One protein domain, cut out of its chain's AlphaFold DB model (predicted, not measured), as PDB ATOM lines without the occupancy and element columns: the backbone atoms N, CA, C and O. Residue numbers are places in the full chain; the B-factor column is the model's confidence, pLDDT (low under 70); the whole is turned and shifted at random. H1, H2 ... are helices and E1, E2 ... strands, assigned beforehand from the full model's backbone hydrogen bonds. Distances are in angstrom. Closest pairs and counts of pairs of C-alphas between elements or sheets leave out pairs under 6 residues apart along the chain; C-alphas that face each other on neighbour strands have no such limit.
ATOM      1  N   VAL A 533     -43.064   0.746 -33.193       75.75
ATOM      2  CA  VAL A 533     -42.023   0.997 -34.197       75.75
ATOM      3  C   VAL A 533     -42.222   0.006 -35.339       75.75
ATOM      4  O   VAL A 533     -42.406  -1.196 -35.128       75.75
ATOM      5  N   SER A 534     -42.275   0.526 -36.559       79.81
ATOM      6  CA  SER A 534     -42.527  -0.278 -37.743       79.81
ATOM      7  C   SER A 534     -41.380  -1.263 -37.948       79.81
ATOM      8  O   SER A 534     -40.228  -0.862 -38.068       79.81
ATOM      9  N   GLU A 535     -41.697  -2.551 -38.099       78.44
ATOM     10  CA  GLU A 535     -40.715  -3.578 -38.495       78.44
ATOM     11  C   GLU A 535     -40.170  -3.358 -39.922       78.44
ATOM     12  O   GLU A 535     -39.256  -4.052 -40.364       78.44
ATOM     13  N   SER A 536     -40.762  -2.428 -40.678       85.69
ATOM     14  CA  SER A 536     -40.345  -2.076 -42.029       85.69
ATOM     15  C   SER A 536     -40.177  -0.571 -42.178       85.69
ATOM     16  O   SER A 536     -41.074   0.200 -41.837       85.69
ATOM     17  N   LEU A 537     -39.063  -0.173 -42.787       90.19
ATOM     18  CA  LEU A 537     -38.810   1.203 -43.213       90.19
ATOM     19  C   LEU A 537     -39.531   1.555 -44.529       90.19
ATOM     20  O   LEU A 537     -39.502   2.702 -44.968       90.19
ATOM     21  N   ALA A 538     -40.195   0.579 -45.162       91.06
ATOM     22  CA  ALA A 538     -40.958   0.781 -46.386       91.06
ATOM     23  C   ALA A 538     -42.352   1.344 -46.067       91.06
ATOM     24  O   ALA A 538     -43.244   0.626 -45.608       91.06
ATOM     25  N   VAL A 539     -42.550   2.632 -46.338       88.12
ATOM     26  CA  VAL A 539     -43.795   3.375 -46.075       88.12
ATOM     27  C   VAL A 539     -44.399   4.016 -47.330       88.12
ATOM     28  O   VAL A 539     -45.463   4.628 -47.267       88.12
ATOM     29  N   GLY A 540     -43.762   3.836 -48.489       88.44
ATOM     30  CA  GLY A 540     -44.151   4.444 -49.758       88.44
ATOM     31  C   GLY A 540     -43.742   5.914 -49.828       88.44
ATOM     32  O   GLY A 540     -42.616   6.268 -49.497       88.44
ATOM     33  N   HIS A 541     -44.659   6.778 -50.266       86.81
ATOM     34  CA  HIS A 541     -44.414   8.219 -50.284       86.81
ATOM     35  C   HIS A 541     -44.734   8.834 -48.924       86.81
ATOM     36  O   HIS A 541     -45.870   8.746 -48.459       86.81
ATOM     37  N   ALA A 542     -43.765   9.511 -48.331       89.62
ATOM     38  CA  ALA A 542     -43.940  10.408 -47.206       89.62
ATOM     39  C   ALA A 542     -44.359  11.802 -47.678       89.62
ATOM     40  O   ALA A 542     -43.903  12.300 -48.702       89.62
ATOM     41  N   THR A 543     -45.225  12.442 -46.907       82.88
ATOM     42  CA  THR A 543     -45.584  13.854 -47.087       82.88
ATOM     43  C   THR A 543     -44.847  14.731 -46.078       82.88
ATOM     44  O   THR A 543     -44.477  15.862 -46.389       82.88
ATOM     45  N   LEU A 544     -44.626  14.204 -44.875       85.06
ATOM     46  CA  LEU A 544     -44.080  14.939 -43.745       85.06
ATOM     47  C   LEU A 544     -43.331  13.972 -42.828       85.06
ATOM     48  O   LEU A 544     -43.774  12.836 -42.648       85.06
ATOM     49  N   ALA A 545     -42.212  14.420 -42.272       87.06
ATOM     50  CA  ALA A 545     -41.463  13.697 -41.259       87.06
ATOM     51  C   ALA A 545     -40.973  14.657 -40.170       87.06
ATOM     52  O   ALA A 545     -40.716  15.825 -40.446       87.06
ATOM     53  N   PHE A 546     -40.850  14.160 -38.950       82.38
ATOM     54  CA  PHE A 546     -40.215  14.851 -37.826       82.38
ATOM     55  C   PHE A 546     -39.575  13.815 -36.907       82.38
ATOM     56  O   PHE A 546     -39.940  12.634 -36.945       82.38
ATOM     57  N   SER A 547     -38.620  14.244 -36.092       76.38
ATOM     58  CA  SER A 547     -38.062  13.384 -35.054       76.38
ATOM     59  C   SER A 547     -39.026  13.260 -33.885       76.38
ATOM     60  O   SER A 547     -39.643  14.239 -33.461       76.38
ATOM     61  N   GLU A 548     -39.128  12.056 -33.343       71.38
ATOM     62  CA  GLU A 548     -39.718  11.836 -32.029       71.38
ATOM     63  C   GLU A 548     -38.651  12.124 -30.965       71.38
ATOM     64  O   GLU A 548     -37.543  11.609 -31.058       71.38
ATOM     65  N   ILE A 549     -38.979  12.989 -30.002       54.06
ATOM     66  CA  ILE A 549     -38.091  13.372 -28.885       54.06
ATOM     67  C   ILE A 549     -38.204  12.373 -27.721       54.06
ATOM     68  O   ILE A 549     -37.332  12.323 -26.865       54.06
ATOM     69  N   ALA A 550     -39.268  11.561 -27.712       45.38
ATOM     70  CA  ALA A 550     -39.645  10.675 -26.620       45.38
ATOM     71  C   ALA A 550     -39.714   9.206 -27.068       45.38
ATOM     72  O   ALA A 550     -40.662   8.777 -27.728       45.38
ATOM     73  N   GLY A 551     -38.699   8.425 -26.712       42.75
ATOM     74  CA  GLY A 551     -38.687   6.971 -26.808       42.75
ATOM     75  C   GLY A 551     -37.597   6.433 -27.723       42.75
ATOM     76  O   GLY A 551     -37.863   6.050 -28.858       42.75
ATOM     77  N   THR A 552     -36.377   6.299 -27.211       41.41
ATOM     78  CA  THR A 552     -35.373   5.440 -27.847       41.41
ATOM     79  C   THR A 552     -35.722   3.979 -27.557       41.41
ATOM     80  O   THR A 552     -35.857   3.582 -26.398       41.41
ATOM     81  N   THR A 553     -35.786   3.127 -28.579       48.06
ATOM     82  CA  THR A 553     -35.248   1.773 -28.369       48.06
ATOM     83  C   THR A 553     -33.766   1.948 -28.056       48.06
ATOM     84  O   THR A 553     -33.154   2.767 -28.727       48.06
ATOM     85  N   GLU A 554     -33.211   1.236 -27.069       52.19
ATOM     86  CA  GLU A 554     -31.891   1.483 -26.435       52.19
ATOM     87  C   GLU A 554     -30.688   1.777 -27.375       52.19
ATOM     88  O   GLU A 554     -29.669   2.252 -26.888       52.19
ATOM     89  N   ASP A 555     -30.806   1.569 -28.694       54.22
ATOM     90  CA  ASP A 555     -29.746   1.734 -29.694       54.22
ATOM     91  C   ASP A 555     -30.122   2.557 -30.962       54.22
ATOM     92  O   ASP A 555     -29.261   2.726 -31.826       54.22
ATOM     93  N   GLU A 556     -31.368   3.038 -31.139       68.69
ATOM     94  CA  GLU A 556     -31.812   3.720 -32.383       68.69
ATOM     95  C   GLU A 556     -32.817   4.871 -32.137       68.69
ATOM     96  O   GLU A 556     -33.807   4.701 -31.418       68.69
ATOM     97  N   GLY A 557     -32.597   6.028 -32.772       76.38
ATOM     98  CA  GLY A 557     -33.518   7.170 -32.828       76.38
ATOM     99  C   GLY A 557     -34.718   6.929 -33.751       76.38
ATOM    100  O   GLY A 557     -34.679   6.082 -34.648       76.38
ATOM    101  N   ILE A 558     -35.813   7.672 -33.542       80.50
ATOM    102  CA  ILE A 558     -37.082   7.453 -34.253       80.50
ATOM    103  C   ILE A 558     -37.494   8.680 -35.076       80.50
ATOM    104  O   ILE A 558     -37.608   9.797 -34.572       80.50
ATOM    105  N   ALA A 559     -37.813   8.446 -36.353       84.62
ATOM    106  CA  ALA A 559     -38.547   9.392 -37.187       84.62
ATOM    107  C   ALA A 559     -40.021   8.995 -37.287       84.62
ATOM    108  O   ALA A 559     -40.364   7.869 -37.661       84.62
ATOM    109  N   VAL A 560     -40.916   9.947 -37.042       84.25
ATOM    110  CA  VAL A 560     -42.332   9.797 -37.369       84.25
ATOM    111  C   VAL A 560     -42.547  10.283 -38.790       84.25
ATOM    112  O   VAL A 560     -42.214  11.414 -39.134       84.25
ATOM    113  N   VAL A 561     -43.136   9.428 -39.618       86.25
ATOM    114  CA  VAL A 561     -43.436   9.703 -41.020       86.25
ATOM    115  C   VAL A 561     -44.940   9.647 -41.252       86.25
ATOM    116  O   VAL A 561     -45.595   8.641 -40.970       86.25
ATOM    117  N   ILE A 562     -45.483  10.719 -41.825       84.06
ATOM    118  CA  ILE A 562     -46.844  10.763 -42.355       84.06
ATOM    119  C   ILE A 562     -46.780  10.412 -43.837       84.06
ATOM    120  O   ILE A 562     -46.182  11.131 -44.642       84.06
ATOM    121  N   THR A 563     -47.408   9.307 -44.214       84.44
ATOM    122  CA  THR A 563     -47.463   8.854 -45.605       84.44
ATOM    123  C   THR A 563     -48.485   9.653 -46.414       84.44
ATOM    124  O   THR A 563     -49.430  10.229 -45.882       84.44
ATOM    125  N   ALA A 564     -48.358   9.633 -47.738       78.19
ATOM    126  CA  ALA A 564     -49.355  10.173 -48.655       78.19
ATOM    127  C   ALA A 564     -50.726   9.488 -48.497       78.19
ATOM    128  O   ALA A 564     -51.752  10.086 -48.806       78.19
ATOM    129  N   GLY A 565     -50.768   8.255 -47.986       69.50
ATOM    130  CA  GLY A 565     -52.012   7.569 -47.638       69.50
ATOM    131  C   GLY A 565     -52.705   8.120 -46.389       69.50
ATOM    132  O   GLY A 565     -53.798   7.664 -46.083       69.50
ATOM    133  N   GLY A 566     -52.100   9.079 -45.681       66.50
ATOM    134  CA  GLY A 566     -52.590   9.581 -44.398       66.50
ATOM    135  C   GLY A 566     -52.223   8.684 -43.209       66.50
ATOM    136  O   GLY A 566     -52.578   9.010 -42.083       66.50
ATOM    137  N   ASP A 567     -51.505   7.578 -43.437       71.19
ATOM    138  CA  ASP A 567     -51.032   6.700 -42.365       71.19
ATOM    139  C   ASP A 567     -49.812   7.298 -41.662       71.19
ATOM    140  O   ASP A 567     -48.918   7.841 -42.317       71.19
ATOM    141  N   TYR A 568     -49.732   7.084 -40.351       72.69
ATOM    142  CA  TYR A 568     -48.568   7.398 -39.524       72.69
ATOM    143  C   TYR A 568     -47.685   6.164 -39.348       72.69
ATOM    144  O   TYR A 568     -48.186   5.054 -39.130       72.69
ATOM    145  N   LYS A 569     -46.368   6.350 -39.435       82.06
ATOM    146  CA  LYS A 569     -45.365   5.294 -39.264       82.06
ATOM    147  C   LYS A 569     -44.221   5.799 -38.395       82.06
ATOM    148  O   LYS A 569     -43.649   6.837 -38.696       82.06
ATOM    149  N   ARG A 570     -43.881   5.043 -37.351       83.69
ATOM    150  CA  ARG A 570     -42.672   5.252 -36.544       83.69
ATOM    151  C   ARG A 570     -41.552   4.420 -37.149       83.69
ATOM    152  O   ARG A 570     -41.703   3.203 -37.258       83.69
ATOM    153  N   LEU A 571     -40.493   5.070 -37.606       86.81
ATOM    154  CA  LEU A 571     -39.358   4.441 -38.267       86.81
ATOM    155  C   LEU A 571     -38.138   4.530 -37.364       86.81
ATOM    156  O   LEU A 571     -37.709   5.629 -37.032       86.81
ATOM    157  N   SER A 572     -37.587   3.373 -37.014       86.31
ATOM    158  CA  SER A 572     -36.261   3.289 -36.406       86.31
ATOM    159  C   SER A 572     -35.221   3.772 -37.412       86.31
ATOM    160  O   SER A 572     -35.312   3.421 -38.592       86.31
ATOM    161  N   LEU A 573     -34.265   4.586 -36.983       87.06
ATOM    162  CA  LEU A 573     -33.186   5.108 -37.816       87.06
ATOM    163  C   LEU A 573     -31.873   4.400 -37.437       87.06
ATOM    164  O   LEU A 573     -31.245   4.763 -36.440       87.06
ATOM    165  N   PRO A 574     -31.428   3.392 -38.205       85.25
ATOM    166  CA  PRO A 574     -30.244   2.616 -37.851       85.25
ATOM    167  C   PRO A 574     -28.977   3.465 -37.719       85.25
ATOM    168  O   PRO A 574     -28.671   4.275 -38.591       85.25
ATOM    169  N   GLY A 575     -28.213   3.250 -36.647       77.94
ATOM    170  CA  GLY A 575     -26.969   3.988 -36.392       77.94
ATOM    171  C   GLY A 575     -27.167   5.391 -35.807       77.94
ATOM    172  O   GLY A 575     -26.219   6.172 -35.763       77.94
ATOM    173  N   THR A 576     -28.381   5.725 -35.357       74.88
ATOM    174  CA  THR A 576     -28.648   6.950 -34.590       74.88
ATOM    175  C   THR A 576     -28.735   6.614 -33.099       74.88
ATOM    176  O   THR A 576     -29.685   5.978 -32.672       74.88
ATOM    177  N   GLY A 577     -27.733   6.972 -32.293       63.78
ATOM    178  CA  GLY A 577     -27.762   6.738 -30.841       63.78
ATOM    179  C   GLY A 577     -28.536   7.817 -30.067       63.78
ATOM    180  O   GLY A 577     -29.121   8.722 -30.659       63.78
ATOM    181  N   ALA A 578     -28.454   7.800 -28.730       51.50
ATOM    182  CA  ALA A 578     -29.007   8.853 -27.855       51.50
ATOM    183  C   ALA A 578     -28.458  10.269 -28.162       51.50
ATOM    184  O   ALA A 578     -29.075  11.275 -27.825       51.50
ATOM    185  N   TYR A 579     -27.318  10.362 -28.858       48.03
ATOM    186  CA  TYR A 579     -26.756  11.620 -29.365       48.03
ATOM    187  C   TYR A 579     -27.601  12.292 -30.460       48.03
ATOM    188  O   TYR A 579     -27.395  13.473 -30.737       48.03
ATOM    189  N   PHE A 580     -28.564  11.580 -31.057       49.78
ATOM    190  CA  PHE A 580     -29.517  12.112 -32.036       49.78
ATOM    191  C   PHE A 580     -30.408  13.229 -31.456       49.78
ATOM    192  O   PHE A 580     -30.874  14.085 -32.203       49.78
ATOM    193  N   GLU A 581     -30.593  13.269 -30.130       51.16
ATOM    194  CA  GLU A 581     -31.381  14.289 -29.418       51.16
ATOM    195  C   GLU A 581     -30.564  15.543 -29.039       51.16
ATOM    196  O   GLU A 581     -31.140  16.592 -28.761       51.16
ATOM    197  N   MET A 582     -29.225  15.466 -29.052       42.31
ATOM    198  CA  MET A 582     -28.326  16.562 -28.642       42.31
ATOM    199  C   MET A 582     -27.929  17.513 -29.780       42.31
ATOM    200  O   MET A 582     -27.218  18.491 -29.545       42.31
ATOM    201  N   LEU A 583     -28.321  17.225 -31.022       50.44
ATOM    202  CA  LEU A 583     -27.971  18.069 -32.160       50.44
ATOM    203  C   LEU A 583     -29.005  19.195 -32.311       50.44
ATOM    204  O   LEU A 583     -30.160  18.952 -32.640       50.44
ATOM    205  N   GLU A 584     -28.563  20.446 -32.149       46.31
ATOM    206  CA  GLU A 584     -29.327  21.645 -32.548       46.31
ATOM    207  C   GLU A 584     -29.444  21.796 -34.084       46.31
ATOM    208  O   GLU A 584     -30.035  22.752 -34.592       46.31
ATOM    209  N   GLU A 585     -28.883  20.853 -34.843       54.12
ATOM    210  CA  GLU A 585     -28.733  20.893 -36.296       54.12
ATOM    211  C   GLU A 585     -29.580  19.803 -36.975       54.12
ATOM    212  O   GLU A 585     -29.858  18.750 -36.406       54.12
ATOM    213  N   ARG A 586     -30.029  20.067 -38.213       61.66
ATOM    214  CA  ARG A 586     -31.018  19.236 -38.928       61.66
ATOM    215  C   ARG A 586     -30.557  17.782 -39.032       61.66
ATOM    216  O   ARG A 586     -29.695  17.494 -39.851       61.66
ATOM    217  N   ALA A 587     -31.193  16.869 -38.302       69.94
ATOM    218  CA  ALA A 587     -30.814  15.457 -38.314       69.94
ATOM    219  C   ALA A 587     -31.560  14.613 -39.362       69.94
ATOM    220  O   ALA A 587     -31.080  13.534 -39.702       69.94
ATOM    221  N   ILE A 588     -32.698  15.083 -39.907       86.06
ATOM    222  CA  ILE A 588     -33.482  14.367 -40.935       86.06
ATOM    223  C   ILE A 588     -33.986  15.288 -42.059       86.06
ATOM    224  O   ILE A 588     -34.377  16.427 -41.811       86.06
ATOM    225  N   GLN A 589     -34.043  14.789 -43.301       89.06
ATOM    226  CA  GLN A 589     -34.777  15.438 -44.395       89.06
ATOM    227  C   GLN A 589     -35.443  14.458 -45.355       89.06
ATOM    228  O   GLN A 589     -34.796  13.575 -45.922       89.06
ATOM    229  N   LEU A 590     -36.721  14.700 -45.636       91.81
ATOM    230  CA  LEU A 590     -37.423  14.082 -46.748       91.81
ATOM    231  C   LEU A 590     -36.924  14.628 -48.081       91.81
ATOM    232  O   LEU A 590     -36.722  15.833 -48.250       91.81
ATOM    233  N   SER A 591     -36.794  13.738 -49.058       92.25
ATOM    234  CA  SER A 591     -36.629  14.161 -50.440       92.25
ATOM    235  C   SER A 591     -37.887  14.897 -50.921       92.25
ATOM    236  O   SER A 591     -39.000  14.531 -50.530       92.25
ATOM    237  N   PRO A 592     -37.765  15.899 -51.809       89.31
ATOM    238  CA  PRO A 592     -38.916  16.645 -52.316       89.31
ATOM    239  C   PRO A 592     -40.042  15.766 -52.882       89.31
ATOM    240  O   PRO A 592     -41.216  16.062 -52.680       89.31
ATOM    241  N   ASN A 593     -39.714  14.654 -53.543       88.44
ATOM    242  CA  ASN A 593     -40.696  13.703 -54.080       88.44
ATOM    243  C   ASN A 593     -41.312  12.746 -53.029       88.44
ATOM    244  O   ASN A 593     -42.172  11.927 -53.373       88.44
ATOM    245  N   GLY A 594     -40.870  12.823 -51.772       90.50
ATOM    246  CA  GLY A 594     -41.362  12.031 -50.651       90.50
ATOM    247  C   GLY A 594     -40.949  10.560 -50.652       90.50
ATOM    248  O   GLY A 594     -41.461   9.806 -49.834       90.50
ATOM    249  N   THR A 595     -40.078  10.100 -51.555       93.75
ATOM    250  CA  THR A 595     -39.713   8.669 -51.635       93.75
ATOM    251  C   THR A 595     -38.485   8.300 -50.814       93.75
ATOM    252  O   THR A 595     -38.143   7.121 -50.741       93.75
ATOM    253  N   ARG A 596     -37.778   9.276 -50.237       95.25
ATOM    254  CA  ARG A 596     -36.547   9.043 -49.479       95.25
ATOM    255  C   ARG A 596     -36.505   9.891 -48.216       95.25
ATOM    256  O   ARG A 596     -37.038  10.999 -48.196       95.25
ATOM    257  N   LEU A 597     -35.833   9.376 -47.195       94.25
ATOM    258  CA  LEU A 597     -35.515  10.088 -45.958       94.25
ATOM    259  C   LEU A 597     -34.002  10.014 -45.742       94.25
ATOM    260  O   LEU A 597     -33.458   8.920 -45.628       94.25
ATOM    261  N   ALA A 598     -33.327  11.158 -45.726       93.00
ATOM    262  CA  ALA A 598     -31.921  11.259 -45.346       93.00
ATOM    263  C   ALA A 598     -31.803  11.571 -43.854       93.00
ATOM    264  O   ALA A 598     -32.627  12.325 -43.336       93.00
ATOM    265  N   TYR A 599     -30.793  11.017 -43.193       89.81
ATOM    266  CA  TYR A 599     -30.496  11.275 -41.788       89.81
ATOM    267  C   TYR A 599     -29.006  11.101 -41.477       89.81
ATOM    268  O   TYR A 599     -28.296  10.439 -42.232       89.81
ATOM    269  N   VAL A 600     -28.539  11.701 -40.383       85.81
ATOM    270  CA  VAL A 600     -27.133  11.633 -39.939       85.81
ATOM    271  C   VAL A 600     -26.991  10.636 -38.789       85.81
ATOM    272  O   VAL A 600     -27.851  10.592 -37.911       85.81
ATOM    273  N   THR A 601     -25.933   9.827 -38.808       83.19
ATOM    274  CA  THR A 601     -25.613   8.844 -37.758       83.19
ATOM    275  C   THR A 601     -24.765   9.455 -36.637       83.19
ATOM    276  O   THR A 601     -24.236  10.559 -36.772       83.19
ATOM    277  N   GLU A 602     -24.589   8.727 -35.529       77.50
ATOM    278  CA  GLU A 602     -23.688   9.134 -34.432       77.50
ATOM    279  C   GLU A 602     -22.236   9.335 -34.908       77.50
ATOM    280  O   GLU A 602     -21.563  10.276 -34.490       77.50
ATOM    281  N   ASP A 603     -21.789   8.512 -35.859       78.12
ATOM    282  CA  ASP A 603     -20.449   8.573 -36.451       78.12
ATOM    283  C   ASP A 603     -20.309   9.663 -37.541       78.12
ATOM    284  O   ASP A 603     -19.300   9.717 -38.238       78.12
ATOM    285  N   SER A 604     -21.291  10.566 -37.678       79.31
ATOM    286  CA  SER A 604     -21.332  11.639 -38.693       79.31
ATOM    287  C   SER A 604     -21.405  11.161 -40.150       79.31
ATOM    288  O   SER A 604     -21.107  11.928 -41.072       79.31
ATOM    289  N   ASP A 605     -21.863   9.929 -40.376       85.06
ATOM    290  CA  ASP A 605     -22.184   9.429 -41.710       85.06
ATOM    291  C   ASP A 605     -23.575   9.899 -42.145       85.06
ATOM    292  O   ASP A 605     -24.457  10.174 -41.327       85.06
ATOM    293  N   LEU A 606     -23.790   9.973 -43.460       89.50
ATOM    294  CA  LEU A 606     -25.072  10.369 -44.032       89.50
ATOM    295  C   LEU A 606     -25.783   9.139 -44.590       89.50
ATOM    296  O   LEU A 606     -25.356   8.556 -45.581       89.50
ATOM    297  N   ASN A 607     -26.900   8.754 -43.993       92.00
ATOM    298  CA  ASN A 607     -27.677   7.603 -44.435       92.00
ATOM    299  C   ASN A 607     -28.917   8.047 -45.208       92.00
ATOM    300  O   ASN A 607     -29.534   9.070 -44.912       92.00
ATOM    301  N   VAL A 608     -29.315   7.252 -46.202       95.12
ATOM    302  CA  VAL A 608     -30.540   7.478 -46.978       95.12
ATOM    303  C   VAL A 608     -31.412   6.230 -46.958       95.12
ATOM    304  O   VAL A 608     -31.005   5.164 -47.417       95.12
ATOM    305  N   ILE A 609     -32.641   6.380 -46.470       95.12
ATOM    306  CA  ILE A 609     -33.691   5.364 -46.531       95.12
ATOM    307  C   ILE A 609     -34.470   5.550 -47.829       95.12
ATOM    308  O   ILE A 609     -35.030   6.618 -48.079       95.12
ATOM    309  N   ASP A 610     -34.550   4.501 -48.638       94.94
ATOM    310  CA  ASP A 610     -35.549   4.383 -49.695       94.94
ATOM    311  C   ASP A 610     -36.878   3.960 -49.055       94.94
ATOM    312  O   ASP A 610     -37.018   2.836 -48.577       94.94
ATOM    313  N   LEU A 611     -37.858   4.863 -49.015       94.50
ATOM    314  CA  LEU A 611     -39.132   4.631 -48.333       94.50
ATOM    315  C   LEU A 611     -40.071   3.714 -49.132       94.50
ATOM    316  O   LEU A 611     -41.038   3.210 -48.570       94.50
ATOM    317  N   GLU A 612     -39.816   3.439 -50.414       92.25
ATOM    318  CA  GLU A 612     -40.604   2.461 -51.180       92.25
ATOM    319  C   GLU A 612     -40.199   1.020 -50.851       92.25
ATOM    320  O   GLU A 612     -41.040   0.118 -50.817       92.25
ATOM    321  N   THR A 613     -38.908   0.801 -50.621       93.00
ATOM    322  CA  THR A 613     -38.311  -0.526 -50.436       93.00
ATOM    323  C   THR A 613     -37.885  -0.806 -48.999       93.00
ATOM    324  O   THR A 613     -37.755  -1.970 -48.624       93.00
ATOM    325  N   GLY A 614     -37.698   0.239 -48.194       91.62
ATOM    326  CA  GLY A 614     -37.157   0.192 -46.839       91.62
ATOM    327  C   GLY A 614     -35.648  -0.053 -46.777       91.62
ATOM    328  O   GLY A 614     -35.137  -0.372 -45.707       91.62
ATOM    329  N   ASN A 615     -34.935   0.036 -47.904       94.12
ATOM    330  CA  ASN A 615     -33.490  -0.171 -47.933       94.12
ATOM    331  C   ASN A 615     -32.757   1.070 -47.422       94.12
ATOM    332  O   ASN A 615     -33.080   2.189 -47.819       94.12
ATOM    333  N   VAL A 616     -31.732   0.852 -46.603       93.88
ATOM    334  CA  VAL A 616     -30.819   1.900 -46.144       93.88
ATOM    335  C   VAL A 616     -29.554   1.849 -46.994       93.88
ATOM    336  O   VAL A 616     -28.963   0.781 -47.165       93.88
ATOM    337  N   THR A 617     -29.159   2.996 -47.538       94.56
ATOM    338  CA  THR A 617     -27.855   3.197 -48.174       94.56
ATOM    339  C   THR A 617     -27.015   4.071 -47.257       94.56
ATOM    340  O   THR A 617     -27.417   5.192 -46.943       94.56
ATOM    341  N   GLU A 618     -25.879   3.542 -46.818       91.69
ATOM    342  CA  GLU A 618     -24.918   4.240 -45.962       91.69
ATOM    343  C   GLU A 618     -23.920   5.018 -46.825       91.69
ATOM    344  O   GLU A 618     -23.357   4.455 -47.770       91.69
ATOM    345  N   HIS A 619     -23.685   6.292 -46.501       90.94
ATOM    346  CA  HIS A 619     -22.668   7.121 -47.154       90.94
ATOM    347  C   HIS A 619     -21.620   7.539 -46.125       90.94
ATOM    348  O   HIS A 619     -21.759   8.607 -45.521       90.94
ATOM    349  N   PRO A 620     -20.579   6.714 -45.916       86.56
ATOM    350  CA  PRO A 620     -19.559   7.026 -44.935       86.56
ATOM    351  C   PRO A 620     -18.757   8.260 -45.346       86.56
ATOM    352  O   PRO A 620     -18.307   8.355 -46.497       86.56
ATOM    353  N   LEU A 621     -18.565   9.197 -44.417       83.81
ATOM    354  CA  LEU A 621     -17.817  10.431 -44.661       83.81
ATOM    355  C   LEU A 621     -16.545  10.460 -43.806       83.81
ATOM    356  O   LEU A 621     -16.593  10.483 -42.584       83.81
ATOM    357  N   GLU A 622     -15.376  10.512 -44.450       78.69
ATOM    358  CA  GLU A 622     -14.098  10.699 -43.746       78.69
ATOM    359  C   GLU A 622     -13.945  12.171 -43.313       78.69
ATOM    360  O   GLU A 622     -13.342  12.990 -44.014       78.69
ATOM    361  N   LEU A 623     -14.536  12.510 -42.166       73.69
ATOM    362  CA  LEU A 623     -14.440  13.814 -41.513       73.69
ATOM    363  C   LEU A 623     -13.605  13.667 -40.229       73.69
ATOM    364  O   LEU A 623     -14.124  13.316 -39.176       73.69
ATOM    365  N   ASP A 624     -12.290  13.892 -40.318       66.50
ATOM    366  CA  ASP A 624     -11.382  13.824 -39.161       66.50
ATOM    367  C   ASP A 624     -11.815  14.842 -38.077       66.50
ATOM    368  O   ASP A 624     -11.691  16.048 -38.285       66.50
ATOM    369  N   ASP A 625     -12.339  14.360 -36.940       67.44
ATOM    370  CA  ASP A 625     -12.848  15.147 -35.793       67.44
ATOM    371  C   ASP A 625     -13.911  16.227 -36.143       67.44
ATOM    372  O   ASP A 625     -14.181  17.133 -35.348       67.44
ATOM    373  N   ALA A 626     -14.546  16.132 -37.317       71.44
ATOM    374  CA  ALA A 626     -15.564  17.064 -37.808       71.44
ATOM    375  C   ALA A 626     -16.907  16.352 -38.049       71.44
ATOM    376  O   ALA A 626     -16.946  15.161 -38.331       71.44
ATOM    377  N   ARG A 627     -18.019  17.094 -37.968       79.69
ATOM    378  CA  ARG A 627     -19.384  16.570 -38.175       79.69
ATOM    379  C   ARG A 627     -20.124  17.324 -39.274       79.69
ATOM    380  O   ARG A 627     -19.772  18.466 -39.585       79.69
ATOM    381  N   ILE A 628     -21.139  16.690 -39.856       82.06
ATOM    382  CA  ILE A 628     -22.064  17.341 -40.791       82.06
ATOM    383  C   ILE A 628     -22.887  18.362 -40.007       82.06
ATOM    384  O   ILE A 628     -23.547  17.987 -39.045       82.06
ATOM    385  N   THR A 629     -22.865  19.622 -40.436       77.31
ATOM    386  CA  THR A 629     -23.667  20.691 -39.818       77.31
ATOM    387  C   THR A 629     -24.972  20.944 -40.566       77.31
ATOM    388  O   THR A 629     -25.946  21.452 -40.014       77.31
ATOM    389  N   SER A 630     -25.030  20.577 -41.850       79.44
ATOM    390  CA  SER A 630     -26.245  20.688 -42.654       79.44
ATOM    391  C   SER A 630     -26.169  19.840 -43.919       79.44
ATOM    392  O   SER A 630     -25.097  19.570 -44.473       79.44
ATOM    393  N   PHE A 631     -27.337  19.448 -44.412       88.00
ATOM    394  CA  PHE A 631     -27.510  18.813 -45.710       88.00
ATOM    395  C   PHE A 631     -28.792  19.304 -46.386       88.00
ATOM    396  O   PHE A 631     -29.678  19.853 -45.735       88.00
ATOM    397  N   SER A 632     -28.897  19.157 -47.707       87.44
ATOM    398  CA  SER A 632     -30.091  19.554 -48.464       87.44
ATOM    399  C   SER A 632     -30.264  18.740 -49.735       87.44
ATOM    400  O   SER A 632     -29.305  18.465 -50.457       87.44
ATOM    401  N   TRP A 633     -31.508  18.403 -50.054       90.25
ATOM    402  CA  TRP A 633     -31.865  17.756 -51.313       90.25
ATOM    403  C   TRP A 633     -31.832  18.728 -52.493       90.25
ATOM    404  O   TRP A 633     -32.164  19.907 -52.348       90.25
ATOM    405  N   SER A 634     -31.487  18.221 -53.679       88.00
ATOM    406  CA  SER A 634     -31.811  18.904 -54.931       88.00
ATOM    407  C   SER A 634     -33.329  18.891 -55.146       88.00
ATOM    408  O   SER A 634     -33.993  17.925 -54.754       88.00
ATOM    409  N   PRO A 635     -33.901  19.912 -55.806       83.94
ATOM    410  CA  PRO A 635     -35.346  19.984 -56.046       83.94
ATOM    411  C   PRO A 635     -35.949  18.746 -56.736       83.94
ATOM    412  O   PRO A 635     -37.078  18.356 -56.452       83.94
ATOM    413  N   ASP A 636     -35.202  18.085 -57.621       84.19
ATOM    414  CA  ASP A 636     -35.624  16.847 -58.290       84.19
ATOM    415  C   ASP A 636     -35.356  15.556 -57.499       84.19
ATOM    416  O   ASP A 636     -35.598  14.467 -58.018       84.19
ATOM    417  N   SER A 637     -34.893  15.657 -56.249       89.94
ATOM    418  CA  SER A 637     -34.576  14.518 -55.375       89.94
ATOM    419  C   SER A 637     -33.442  13.610 -55.882       89.94
ATOM    420  O   SER A 637     -33.302  12.483 -55.404       89.94
ATOM    421  N   THR A 638     -32.646  14.055 -56.861       90.69
ATOM    422  CA  THR A 638     -31.575  13.232 -57.459       90.69
ATOM    423  C   THR A 638     -30.232  13.357 -56.750       90.69
ATOM    424  O   THR A 638     -29.424  12.430 -56.821       90.69
ATOM    425  N   TRP A 639     -30.008  14.465 -56.048       90.88
ATOM    426  CA  TRP A 639     -28.792  14.732 -55.298       90.88
ATOM    427  C   TRP A 639     -29.112  15.165 -53.877       90.88
ATOM    428  O   TRP A 639     -30.155  15.759 -53.610       90.88
ATOM    429  N   LEU A 640     -28.161  14.931 -52.987       91.81
ATOM    430  CA  LEU A 640     -28.130  15.506 -51.654       91.81
ATOM    431  C   LEU A 640     -26.762  16.163 -51.467       91.81
ATOM    432  O   LEU A 640     -25.745  15.586 -51.837       91.81
ATOM    433  N   VAL A 641     -26.724  17.387 -50.956       91.69
ATOM    434  CA  VAL A 641     -25.484  18.073 -50.578       91.69
ATOM    435  C   VAL A 641     -25.323  18.009 -49.074       91.69
ATOM    436  O   VAL A 641     -26.323  18.052 -48.369       91.69
ATOM    437  N   TRP A 642     -24.091  17.935 -48.600       89.44
ATOM    438  CA  TRP A 642     -23.740  18.035 -47.188       89.44
ATOM    439  C   TRP A 642     -22.614  19.049 -47.016       89.44
ATOM    440  O   TRP A 642     -21.816  19.257 -47.939       89.44
ATOM    441  N   HIS A 643     -22.541  19.676 -45.847       87.19
ATOM    442  CA  HIS A 643     -21.375  20.445 -45.440       87.19
ATOM    443  C   HIS A 643     -21.128  20.386 -43.932       87.19
ATOM    444  O   HIS A 643     -21.983  19.969 -43.155       87.19
ATOM    445  N   SER A 644     -19.919  20.784 -43.557       83.12
ATOM    446  CA  SER A 644     -19.387  20.878 -42.207       83.12
ATOM    447  C   SER A 644     -18.727  22.242 -42.069       83.12
ATOM    448  O   SER A 644     -17.895  22.581 -42.905       83.12
ATOM    449  N   ASP A 645     -19.057  22.998 -41.024       73.12
ATOM    450  CA  ASP A 645     -18.503  24.344 -40.799       73.12
ATOM    451  C   ASP A 645     -17.339  24.360 -39.776       73.12
ATOM    452  O   ASP A 645     -16.922  25.426 -39.313       73.12
ATOM    453  N   TYR A 646     -16.792  23.179 -39.449       73.75
ATOM    454  CA  TYR A 646     -15.652  22.965 -38.540       73.75
ATOM    455  C   TYR A 646     -14.293  23.344 -39.167       73.75
ATOM    456  O   TYR A 646     -14.250  23.904 -40.256       73.75
ATOM    457  N   GLU A 647     -13.172  23.073 -38.476       67.75
ATOM    458  CA  GLU A 647     -11.826  23.618 -38.773       67.75
ATOM    459  C   GLU A 647     -11.343  23.463 -40.231       67.75
ATOM    460  O   GLU A 647     -10.548  24.281 -40.688       67.75
ATOM    461  N   ASP A 648     -11.854  22.472 -40.968       69.69
ATOM    462  CA  ASP A 648     -11.484  22.181 -42.360       69.69
ATOM    463  C   ASP A 648     -12.541  22.591 -43.412       69.69
ATOM    464  O   ASP A 648     -12.327  22.322 -44.597       69.69
ATOM    465  N   GLN A 649     -13.675  23.163 -42.981       79.88
ATOM    466  CA  GLN A 649     -14.929  23.408 -43.718       79.88
ATOM    467  C   GLN A 649     -15.089  22.570 -44.995       79.88
ATOM    468  O   GLN A 649     -14.617  22.917 -46.086       79.88
ATOM    469  N   ARG A 650     -15.736  21.413 -44.865       85.75
ATOM    470  CA  ARG A 650     -15.847  20.429 -45.950       85.75
ATOM    471  C   ARG A 650     -17.266  20.366 -46.468       85.75
ATOM    472  O   ARG A 650     -18.214  20.465 -45.705       85.75
ATOM    473  N   ALA A 651     -17.407  20.132 -47.764       89.38
ATOM    474  CA  ALA A 651     -18.695  19.887 -48.385       89.38
ATOM    475  C   ALA A 651     -18.586  18.758 -49.403       89.38
ATOM    476  O   ALA A 651     -17.505  18.447 -49.907       89.38
ATOM    477  N   GLY A 652     -19.719  18.171 -49.747       90.75
ATOM    478  CA  GLY A 652     -19.814  17.128 -50.752       90.75
ATOM    479  C   GLY A 652     -21.221  17.035 -51.302       90.75
ATOM    480  O   GLY A 652     -22.160  17.622 -50.768       90.75
ATOM    481  N   ARG A 653     -21.372  16.275 -52.380       92.06
ATOM    482  CA  ARG A 653     -22.687  15.818 -52.827       92.06
ATOM    483  C   ARG A 653     -22.714  14.304 -52.848       92.06
ATOM    484  O   ARG A 653     -21.696  13.673 -53.102       92.06
ATOM    485  N   ILE A 654     -23.880  13.728 -52.638       92.06
ATOM    486  CA  ILE A 654     -24.113  12.300 -52.771       92.06
ATOM    487  C   ILE A 654     -25.258  12.075 -53.753       92.06
ATOM    488  O   ILE A 654     -26.204  12.867 -53.838       92.06
ATOM    489  N   THR A 655     -25.181  10.981 -54.502       91.50
ATOM    490  CA  THR A 655     -26.376  10.393 -55.111       91.50
ATOM    491  C   THR A 655     -26.989   9.420 -54.111       91.50
ATOM    492  O   THR A 655     -26.237   8.614 -53.571       91.50
ATOM    493  N   PRO A 656     -28.313   9.400 -53.917       89.12
ATOM    494  CA  PRO A 656     -28.956   8.570 -52.894       89.12
ATOM    495  C   PRO A 656     -28.589   7.081 -52.904       89.12
ATOM    496  O   PRO A 656     -28.511   6.473 -51.844       89.12
ATOM    497  N   ASP A 657     -28.352   6.522 -54.096       87.12
ATOM    498  CA  ASP A 657     -28.032   5.103 -54.319       87.12
ATOM    499  C   ASP A 657     -26.553   4.860 -54.695       87.12
ATOM    500  O   ASP A 657     -26.208   3.773 -55.165       87.12
ATOM    501  N   GLY A 658     -25.697   5.882 -54.619       85.94
ATOM    502  CA  GLY A 658     -24.295   5.811 -55.056       85.94
ATOM    503  C   GLY A 658     -23.310   6.165 -53.950       85.94
ATOM    504  O   GLY A 658     -23.640   6.034 -52.786       85.94
ATOM    505  N   ASP A 659     -22.104   6.594 -54.319       81.25
ATOM    506  CA  ASP A 659     -21.070   6.973 -53.352       81.25
ATOM    507  C   ASP A 659     -21.089   8.487 -53.083       81.25
ATOM    508  O   ASP A 659     -21.556   9.283 -53.910       81.25
ATOM    509  N   ALA A 660     -20.512   8.895 -51.952       87.31
ATOM    510  CA  ALA A 660     -20.273  10.299 -51.662       87.31
ATOM    511  C   ALA A 660     -19.164  10.891 -52.548       87.31
ATOM    512  O   ALA A 660     -18.074  10.337 -52.685       87.31
ATOM    513  N   GLU A 661     -19.430  12.061 -53.125       91.00
ATOM    514  CA  GLU A 661     -18.475  12.860 -53.890       91.00
ATOM    515  C   GLU A 661     -18.066  14.094 -53.063       91.00
ATOM    516  O   GLU A 661     -18.743  15.129 -53.128       91.00
ATOM    517  N   PRO A 662     -16.975  14.023 -52.275       88.19
ATOM    518  CA  PRO A 662     -16.463  15.188 -51.563       88.19
ATOM    519  C   PRO A 662     -15.970  16.248 -52.555       88.19
ATOM    520  O   PRO A 662     -15.365  15.938 -53.590       88.19
ATOM    521  N   LEU A 663     -16.217  17.517 -52.237       88.94
ATOM    522  CA  LEU A 663     -15.659  18.634 -52.988       88.94
ATOM    523  C   LEU A 663     -14.133  18.697 -52.771       88.94
ATOM    524  O   LEU A 663     -13.627  18.268 -51.733       88.94
ATOM    525  N   PRO A 664     -13.371  19.222 -53.748       86.56
ATOM    526  CA  PRO A 664     -11.927  19.409 -53.598       86.56
ATOM    527  C   PRO A 664     -11.620  20.418 -52.489       86.56
ATOM    528  O   PRO A 664     -12.413  21.327 -52.288       86.56
ATOM    529  N   ASP A 665     -10.450  20.337 -51.853       81.06
ATOM    530  CA  ASP A 665     -10.027  21.270 -50.796       81.06
ATOM    531  C   ASP A 665     -10.295  22.742 -51.164       81.06
ATOM    532  O   ASP A 665      -9.868  23.228 -52.223       81.06
ATOM    533  N   GLY A 666     -11.014  23.460 -50.299       76.06
ATOM    534  CA  GLY A 666     -11.471  24.805 -50.641       76.06
ATOM    535  C   GLY A 666     -12.206  25.599 -49.568       76.06
ATOM    536  O   GLY A 666     -12.687  26.671 -49.933       76.06
ATOM    537  N   ASP A 667     -12.250  25.118 -48.316       83.69
ATOM    538  CA  ASP A 667     -12.925  25.774 -47.181       83.69
ATOM    539  C   ASP A 667     -14.392  26.099 -47.518       83.69
ATOM    540  O   ASP A 667     -14.757  27.244 -47.770       83.69
ATOM    541  N   TRP A 668     -15.204  25.055 -47.688       86.31
ATOM    542  CA  TRP A 668     -16.581  25.126 -48.166       86.31
ATOM    543  C   TRP A 668     -17.590  25.147 -47.019       86.31
ATOM    544  O   TRP A 668     -17.683  24.183 -46.269       86.31
ATOM    545  N   ALA A 669     -18.435  26.176 -46.986       83.56
ATOM    546  CA  ALA A 669     -19.552  26.303 -46.045       83.56
ATOM    547  C   ALA A 669     -20.867  26.656 -46.763       83.56
ATOM    548  O   ALA A 669     -20.856  27.151 -47.897       83.56
ATOM    549  N   ASN A 670     -22.008  26.465 -46.098       81.38
ATOM    550  CA  ASN A 670     -23.338  26.911 -46.551       81.38
ATOM    551  C   ASN A 670     -23.724  26.408 -47.955       81.38
ATOM    552  O   ASN A 670     -24.170  27.172 -48.821       81.38
ATOM    553  N   ALA A 671     -23.498  25.115 -48.192       86.81
ATOM    554  CA  ALA A 671     -23.645  24.495 -49.502       86.81
ATOM    555  C   ALA A 671     -25.116  24.247 -49.896       86.81
ATOM    556  O   ALA A 671     -25.921  23.768 -49.104       86.81
ATOM    557  N   GLY A 672     -25.449  24.529 -51.156       87.81
ATOM    558  CA  GLY A 672     -26.714  24.190 -51.813       87.81
ATOM    559  C   GLY A 672     -26.466  23.454 -53.131       87.81
ATOM    560  O   GLY A 672     -25.380  23.551 -53.707       87.81
ATOM    561  N   ILE A 673     -27.463  22.720 -53.630       88.31
ATOM    562  CA  ILE A 673     -27.332  21.914 -54.854       88.31
ATOM    563  C   ILE A 673     -28.547  22.044 -55.770       88.31
ATOM    564  O   ILE A 673     -29.690  21.977 -55.327       88.31
ATOM    565  N   GLY A 674     -28.284  22.223 -57.065       84.81
ATOM    566  CA  GLY A 674     -29.309  22.210 -58.111       84.81
ATOM    567  C   GLY A 674     -29.464  20.831 -58.758       84.81
ATOM    568  O   GLY A 674     -28.602  19.963 -58.626       84.81
ATOM    569  N   ASN A 675     -30.525  20.642 -59.545       84.62
ATOM    570  CA  ASN A 675     -30.847  19.370 -60.226       84.62
ATOM    571  C   ASN A 675     -29.725  18.833 -61.134       84.62
ATOM    572  O   ASN A 675     -29.557  17.630 -61.314       84.62
ATOM    573  N   GLY A 676     -28.913  19.726 -61.711       79.06
ATOM    574  CA  GLY A 676     -27.742  19.344 -62.510       79.06
ATOM    575  C   GLY A 676     -26.582  18.753 -61.693       79.06
ATOM    576  O   GLY A 676     -25.551  18.403 -62.268       79.06
ATOM    577  N   GLY A 677     -26.720  18.687 -60.366       83.25
ATOM    578  CA  GLY A 677     -25.679  18.312 -59.414       83.25
ATOM    579  C   GLY A 677     -24.687  19.440 -59.117       83.25
ATOM    580  O   GLY A 677     -23.729  19.228 -58.378       83.25
ATOM    581  N   THR A 678     -24.858  20.625 -59.701       85.50
ATOM    582  CA  THR A 678     -23.986  21.772 -59.430       85.50
ATOM    583  C   THR A 678     -24.139  22.198 -57.978       85.50
ATOM    584  O   THR A 678     -25.238  22.560 -57.556       85.50
ATOM    585  N   VAL A 679     -23.032  22.171 -57.239       87.81
ATOM    586  CA  VAL A 679     -22.970  22.644 -55.854       87.81
ATOM    587  C   VAL A 679     -22.590  24.115 -55.859       87.81
ATOM    588  O   VAL A 679     -21.689  24.523 -56.593       87.81
ATOM    589  N   ILE A 680     -23.275  24.906 -55.043       86.31
ATOM    590  CA  ILE A 680     -22.953  26.300 -54.758       86.31
ATOM    591  C   ILE A 680     -22.645  26.394 -53.281       86.31
ATOM    592  O   ILE A 680     -23.471  26.009 -52.464       86.31
ATOM    593  N   ALA A 681     -21.476  26.907 -52.938       87.06
ATOM    594  CA  ALA A 681     -21.049  27.002 -51.554       87.06
ATOM    595  C   ALA A 681     -20.163  28.230 -51.347       87.06
ATOM    596  O   ALA A 681     -19.567  28.784 -52.279       87.06
ATOM    597  N   ARG A 682     -20.112  28.685 -50.103       85.50
ATOM    598  CA  ARG A 682     -19.252  29.767 -49.642       85.50
ATOM    599  C   ARG A 682     -17.819  29.258 -49.518       85.50
ATOM    600  O   ARG A 682     -17.619  28.145 -49.063       85.50
ATOM    601  N   THR A 683     -16.848  30.088 -49.900       84.50
ATOM    602  CA  THR A 683     -15.418  29.875 -49.605       84.50
ATOM    603  C   THR A 683     -14.792  31.151 -49.054       84.50
ATOM    604  O   THR A 683     -15.390  32.224 -49.202       84.50
ATOM    605  N   GLU A 684     -13.563  31.095 -48.525       79.19
ATOM    606  CA  GLU A 684     -12.800  32.297 -48.119       79.19
ATOM    607  C   GLU A 684     -12.786  33.396 -49.197       79.19
ATOM    608  O   GLU A 684     -12.818  34.595 -48.916       79.19
ATOM    609  N   SER A 685     -12.730  32.990 -50.467       75.88
ATOM    610  CA  SER A 685     -12.644  33.906 -51.610       75.88
ATOM    611  C   SER A 685     -13.998  34.400 -52.133       75.88
ATOM    612  O   SER A 685     -14.039  35.111 -53.140       75.88
ATOM    613  N   GLY A 686     -15.085  34.002 -51.473       78.62
ATOM    614  CA  GLY A 686     -16.469  34.239 -51.870       78.62
ATOM    615  C   GLY A 686     -17.178  32.978 -52.362       78.62
ATOM    616  O   GLY A 686     -16.618  31.880 -52.369       78.62
ATOM    617  N   THR A 687     -18.432  33.132 -52.772       83.44
ATOM    618  CA  THR A 687     -19.264  32.020 -53.249       83.44
ATOM    619  C   THR A 687     -18.774  31.462 -54.577       83.44
ATOM    620  O   THR A 687     -18.503  32.205 -55.524       83.44
ATOM    621  N   ARG A 688     -18.679  30.134 -54.648       82.56
ATOM    622  CA  ARG A 688     -18.209  29.387 -55.812       82.56
ATOM    623  C   ARG A 688     -19.185  28.279 -56.178       82.56
ATOM    624  O   ARG A 688     -19.883  27.732 -55.331       82.56
ATOM    625  N   THR A 689     -19.179  27.945 -57.458       84.69
ATOM    626  CA  THR A 689     -19.826  26.768 -58.025       84.69
ATOM    627  C   THR A 689     -18.820  25.622 -58.161       84.69
ATOM    628  O   THR A 689     -17.611  25.838 -58.296       84.69
ATOM    629  N   TRP A 690     -19.316  24.390 -58.129       84.31
ATOM    630  CA  TRP A 690     -18.564  23.184 -58.456       84.31
ATOM    631  C   TRP A 690     -19.440  22.239 -59.300       84.31
ATOM    632  O   TRP A 690     -20.635  22.114 -59.017       84.31
ATOM    633  N   PRO A 691     -18.902  21.583 -60.354       77.06
ATOM    634  CA  PRO A 691     -17.492  21.541 -60.781       77.06
ATOM    635  C   PRO A 691     -17.015  22.735 -61.626       77.06
ATOM    636  O   PRO A 691     -15.821  22.864 -61.897       77.06
ATOM    637  N   GLU A 692     -17.921  23.603 -62.072       70.81
ATOM    638  CA  GLU A 692     -17.593  24.788 -62.875       70.81
ATOM    639  C   GLU A 692     -17.383  26.012 -61.981       70.81
ATOM    640  O   GLU A 692     -18.152  26.191 -61.057       70.81
ATOM    641  N   ALA A 693     -16.411  26.885 -62.269       64.12
ATOM    642  CA  ALA A 693     -16.202  28.131 -61.523       64.12
ATOM    643  C   ALA A 693     -16.796  29.327 -62.288       64.12
ATOM    644  O   ALA A 693     -16.125  29.956 -63.114       64.12
ATOM    645  N   THR A 694     -18.074  29.626 -62.057       62.19
ATOM    646  CA  THR A 694     -18.736  30.831 -62.589       62.19
ATOM    647  C   THR A 694     -18.438  32.051 -61.705       62.19
ATOM    648  O   THR A 694     -18.191  31.915 -60.513       62.19
ATOM    649  N   ALA A 695     -18.428  33.261 -62.284       55.44
ATOM    650  CA  ALA A 695     -17.867  34.467 -61.651       55.44
ATOM    651  C   ALA A 695     -18.886  35.579 -61.303       55.44
ATOM    652  O   ALA A 695     -18.500  36.743 -61.226       55.44
ATOM    653  N   ASP A 696     -20.170  35.268 -61.098       65.94
ATOM    654  CA  ASP A 696     -21.181  36.283 -60.738       65.94
ATOM    655  C   ASP A 696     -22.308  35.701 -59.863       65.94
ATOM    656  O   ASP A 696     -23.462  35.619 -60.274       65.94
ATOM    657  N   LEU A 697     -21.951  35.239 -58.661       73.50
ATOM    658  CA  LEU A 697     -22.875  34.673 -57.668       73.50
ATOM    659  C   LEU A 697     -23.133  35.670 -56.517       73.50
ATOM    660  O   LEU A 697     -22.356  36.616 -56.317       73.50
ATOM    661  N   PRO A 698     -24.245  35.542 -55.770       73.38
ATOM    662  CA  PRO A 698     -24.376  36.238 -54.490       73.38
ATOM    663  C   PRO A 698     -23.276  35.789 -53.526       73.38
ATOM    664  O   PRO A 698     -22.844  34.645 -53.582       73.38
ATOM    665  N   ASN A 699     -22.804  36.698 -52.672       76.88
ATOM    666  CA  ASN A 699     -21.806  36.354 -51.665       76.88
ATOM    667  C   ASN A 699     -22.537  35.859 -50.417       76.88
ATOM    668  O   ASN A 699     -23.118  36.673 -49.705       76.88
ATOM    669  N   LEU A 700     -22.521  34.549 -50.196       77.56
ATOM    670  CA  LEU A 700     -23.117  33.912 -49.024       77.56
ATOM    671  C   LEU A 700     -22.350  34.364 -47.770       77.56
ATOM    672  O   LEU A 700     -21.114  34.454 -47.789       77.56
ATOM    673  N   SER A 701     -23.067  34.679 -46.693       75.38
ATOM    674  CA  SER A 701     -22.470  35.092 -45.419       75.38
ATOM    675  C   SER A 701     -22.232  33.898 -44.484       75.38
ATOM    676  O   SER A 701     -22.549  32.760 -44.823       75.38
ATOM    677  N   GLN A 702     -21.629  34.141 -43.311       70.69
ATOM    678  CA  GLN A 702     -21.553  33.129 -42.242       70.69
ATOM    679  C   GLN A 702     -22.927  32.808 -41.643       70.69
ATOM    680  O   GLN A 702     -23.113  31.695 -41.184       70.69
ATOM    681  N   GLY A 703     -23.884  33.743 -41.678       70.06
ATOM    682  CA  GLY A 703     -25.228  33.556 -41.118       70.06
ATOM    683  C   GLY A 703     -26.222  32.898 -42.079       70.06
ATOM    684  O   GLY A 703     -27.421  32.919 -41.818       70.06
ATOM    685  N   THR A 704     -25.769  32.372 -43.223       77.25
ATOM    686  CA  THR A 704     -26.641  31.647 -44.154       77.25
ATOM    687  C   THR A 704     -27.050  30.306 -43.548       77.25
ATOM    688  O   THR A 704     -26.207  29.453 -43.319       77.25
ATOM    689  N   VAL A 705     -28.353  30.105 -43.348       75.12
ATOM    690  CA  VAL A 705     -28.927  28.894 -42.732       75.12
ATOM    691  C   VAL A 705     -29.434  27.899 -43.784       75.12
ATOM    692  O   VAL A 705     -29.580  26.708 -43.522       75.12
ATOM    693  N   SER A 706     -29.763  28.363 -44.995       83.38
ATOM    694  CA  SER A 706     -30.169  27.479 -46.094       83.38
ATOM    695  C   SER A 706     -29.980  28.141 -47.454       83.38
ATOM    696  O   SER A 706     -30.257  29.334 -47.605       83.38
ATOM    697  N   THR A 707     -29.574  27.350 -48.448       85.06
ATOM    698  CA  THR A 707     -29.360  27.787 -49.831       85.06
ATOM    699  C   THR A 707     -30.170  26.910 -50.783       85.06
ATOM    700  O   THR A 707     -30.038  25.689 -50.770       85.06
ATOM    701  N   TRP A 708     -30.966  27.533 -51.647       85.19
ATOM    702  CA  TRP A 708     -31.690  26.879 -52.734       85.19
ATOM    703  C   TRP A 708     -31.111  27.273 -54.089       85.19
ATOM    704  O   TRP A 708     -30.702  28.418 -54.302       85.19
ATOM    705  N   VAL A 709     -31.099  26.310 -55.008       82.44
ATOM    706  CA  VAL A 709     -30.572  26.468 -56.364       82.44
ATOM    707  C   VAL A 709     -31.619  25.985 -57.360       82.44
ATOM    708  O   VAL A 709     -32.139  24.875 -57.225       82.44
ATOM    709  N   ASP A 710     -31.901  26.802 -58.374       76.38
ATOM    710  CA  ASP A 710     -32.882  26.467 -59.401       76.38
ATOM    711  C   ASP A 710     -32.503  25.199 -60.185       76.38
ATOM    712  O   ASP A 710     -31.347  24.830 -60.407       76.38
ATOM    713  N   THR A 711     -33.547  24.547 -60.668       66.31
ATOM    714  CA  THR A 711     -33.583  23.326 -61.463       66.31
ATOM    715  C   THR A 711     -32.786  23.385 -62.778       66.31
ATOM    716  O   THR A 711     -32.504  22.337 -63.365       66.31
ATOM    717  N   GLY A 712     -32.411  24.577 -63.264       61.28
ATOM    718  CA  GLY A 712     -31.881  24.807 -64.614       61.28
ATOM    719  C   GLY A 712     -30.377  25.087 -64.761       61.28
ATOM    720  O   GLY A 712     -29.926  25.352 -65.884       61.28
ATOM    721  N   THR A 713     -29.563  25.072 -63.700       54.12
ATOM    722  CA  THR A 713     -28.222  25.683 -63.777       54.12
ATOM    723  C   THR A 713     -27.188  24.860 -64.557       54.12
ATOM    724  O   THR A 713     -26.441  24.057 -64.010       54.12
ATOM    725  N   THR A 714     -27.062  25.163 -65.851       48.16
ATOM    726  CA  THR A 714     -25.746  25.290 -66.515       48.16
ATOM    727  C   THR A 714     -25.536  26.678 -67.142       48.16
ATOM    728  O   THR A 714     -24.457  26.953 -67.656       48.16
ATOM    729  N   THR A 715     -26.533  27.586 -67.119       52.69
ATOM    730  CA  THR A 715     -26.428  28.892 -67.818       52.69
ATOM    731  C   THR A 715     -27.175  30.108 -67.220       52.69
ATOM    732  O   THR A 715     -27.012  31.193 -67.778       52.69
ATOM    733  N   GLY A 716     -27.955  30.004 -66.132       53.09
ATOM    734  CA  GLY A 716     -28.921  31.056 -65.736       53.09
ATOM    735  C   GLY A 716     -28.449  32.182 -64.790       53.09
ATOM    736  O   GLY A 716     -29.106  33.215 -64.700       53.09
ATOM    737  N   GLY A 717     -27.242  32.116 -64.222       61.69
ATOM    738  CA  GLY A 717     -26.637  33.263 -63.525       61.69
ATOM    739  C   GLY A 717     -27.131  33.468 -62.086       61.69
ATOM    740  O   GLY A 717     -27.376  32.510 -61.366       61.69
ATOM    741  N   ARG A 718     -27.164  34.728 -61.634       61.88
ATOM    742  CA  ARG A 718     -27.251  35.126 -60.215       61.88
ATOM    743  C   ARG A 718     -28.639  34.996 -59.579       61.88
ATOM    744  O   ARG A 718     -28.722  34.905 -58.358       61.88
ATOM    745  N   ASP A 719     -29.688  35.015 -60.394       63.81
ATOM    746  CA  ASP A 719     -31.090  35.022 -59.947       63.81
ATOM    747  C   ASP A 719     -31.617  33.605 -59.631       63.81
ATOM    748  O   ASP A 719     -32.674  33.458 -59.020       63.81
ATOM    749  N   ASP A 720     -30.843  32.572 -59.981       74.75
ATOM    750  CA  ASP A 720     -31.156  31.152 -59.761       74.75
ATOM    751  C   ASP A 720     -30.764  30.663 -58.354       74.75
ATOM    752  O   ASP A 720     -30.933  29.488 -58.032       74.75
ATOM    753  N   VAL A 721     -30.195  31.543 -57.526       78.25
ATOM    754  CA  VAL A 721     -29.715  31.220 -56.179       78.25
ATOM    755  C   VAL A 721     -30.472  32.050 -55.158       78.25
ATOM    756  O   VAL A 721     -30.489  33.286 -55.225       78.25
ATOM    757  N   ARG A 792     -43.966  21.135 -29.424       64.62
ATOM    758  CA  ARG A 792     -43.166  19.918 -29.204       64.62
ATOM    759  C   ARG A 792     -42.639  19.254 -30.468       64.62
ATOM    760  O   ARG A 792     -41.936  18.256 -30.379       64.62
ATOM    761  N   LEU A 793     -42.980  19.757 -31.651       68.38
ATOM    762  CA  LEU A 793     -42.411  19.239 -32.893       68.38
ATOM    763  C   LEU A 793     -41.060  19.901 -33.157       68.38
ATOM    764  O   LEU A 793     -40.928  21.132 -33.128       68.38
ATOM    765  N   HIS A 794     -40.061  19.063 -33.406       66.31
ATOM    766  CA  HIS A 794     -38.696  19.458 -33.729       66.31
ATOM    767  C   HIS A 794     -38.265  18.761 -35.024       66.31
ATOM    768  O   HIS A 794     -38.743  17.668 -35.336       66.31
ATOM    769  N   MET A 795     -37.381  19.413 -35.782       75.56
ATOM    770  CA  MET A 795     -36.805  18.886 -37.023       75.56
ATOM    771  C   MET A 795     -37.867  18.502 -38.061       75.56
ATOM    772  O   MET A 795     -37.894  17.384 -38.582       75.56
ATOM    773  N   LEU A 796     -38.780  19.435 -38.347       83.06
ATOM    774  CA  LEU A 796     -39.854  19.227 -39.308       83.06
ATOM    775  C   LEU A 796     -39.308  19.242 -40.741       83.06
ATOM    776  O   LEU A 796     -38.763  20.239 -41.213       83.06
ATOM    777  N   SER A 797     -39.557  18.167 -41.485       87.00
ATOM    778  CA  SER A 797     -39.237  18.060 -42.907       87.00
ATOM    779  C   SER A 797     -40.476  17.747 -43.743       87.00
ATOM    780  O   SER A 797     -41.300  16.904 -43.383       87.00
ATOM    781  N   ILE A 798     -40.620  18.431 -44.882       85.25
ATOM    782  CA  ILE A 798     -41.806  18.345 -45.744       85.25
ATOM    783  C   ILE A 798     -41.395  17.965 -47.166       85.25
ATOM    784  O   ILE A 798     -40.492  18.565 -47.745       85.25
ATOM    785  N   ALA A 799     -42.116  17.019 -47.767       86.44
ATOM    786  CA  ALA A 799     -41.987  16.717 -49.188       86.44
ATOM    787  C   ALA A 799     -42.643  17.831 -50.028       86.44
ATOM    788  O   ALA A 799     -43.862  18.026 -49.996       86.44
TER     789      ALA A 799
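This is residues 533 to 721 and 792 to 799 of the 853 residues of a protein of Nocardioides sp. SLBN-16 (UniProt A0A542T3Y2). Four small antiparallel sheets follow one another partly face to face in an open arc, like the blades of an incomplete propeller: E3 E2 E1 E16, then E4 E5 E6 E7, then E8 E9 E10 E11, then E12 E13 E14. E15 runs beside E12, and the four-residue helix H1 lies by one end of E2. The printed part has 197 residues, and along the chain come E1 to E3, H1, then E4 to E16. The class is mostly strand, with under half of the residues in named elements. The whole is compact, with a radius of gyration of the C-alphas of 16.6 A and spans of 49 by 35 by 31 A.

Find C-alpha 542 at (-43.940, 10.408, -47.206), where E1, residues 542 to 547, begins. Its sheet also holds E2, residues 557 to 563 and 19.0 A long, E3, residues 568 to 573 and 15.6 A, and E16, residues 794 to 798, which ends at C-alpha 798, (-41.806, 18.345, -45.744). H1 is residues 578 to 581. Next look for E4, residues 588 to 590, E5, 596 to 600, E6, 606 to 610, and E7, 616 to 619. Then come E8, 630 to 633, E9, 640 to 644, E10, 650 to 654, and E11, 660 to 662. E12, 669 to 673, E13, 679 to 683, and E14, 686 to 690, precede E15, 704 to 709.

Begin at the strongly twisted sheet E3 E2 E1 E16, where these backbone pairs are within hydrogen-bond range: N 561 and O 569 between E2 and E3, 2.8 A; N 560 and O 546 between E2 and E1, 2.9 A; and N 797 and O 545 between E16 and E1, 2.8 A. H1 only grazes this sheet with residues 578 to 581; it is too short for an O i to N i+4 pair, and its one O i to N i+3 pair is within range. The sheets form a stack, face to face in turn, their best planes 35, 17 and 35 degrees apart. Look between them at the closest C-alphas of E4 and E16, Gln 589 and Ser 797, 5.4 A, of E4 and E8, Gln 589 and Ser 632, 7.4 A, and of E9 and E12, Val 641 and Ile 673, 6.0 A. E1 E2 E3, E4 to E7, E8 to E11 and E12 to E14 are meanders, each strand the antiparallel neighbour of the one before. E15 pairs with no named strand; its closest C-alphas to E12 are Thr 707 and Gly 672, 4.9 A.

The C-alphas farthest apart, of Glu 554 and Ala 695, are 50.2 A apart. Residues 722 to 791 are not printed, leaving 32.2 A between C-alphas 721 and 792. Of the links printed whole, E14 to E15 is long. Mean pLDDT of the printed part is 78.9; look for values under 70 at residues 549 to 556, 577 to 587 and 711 to 719, among others.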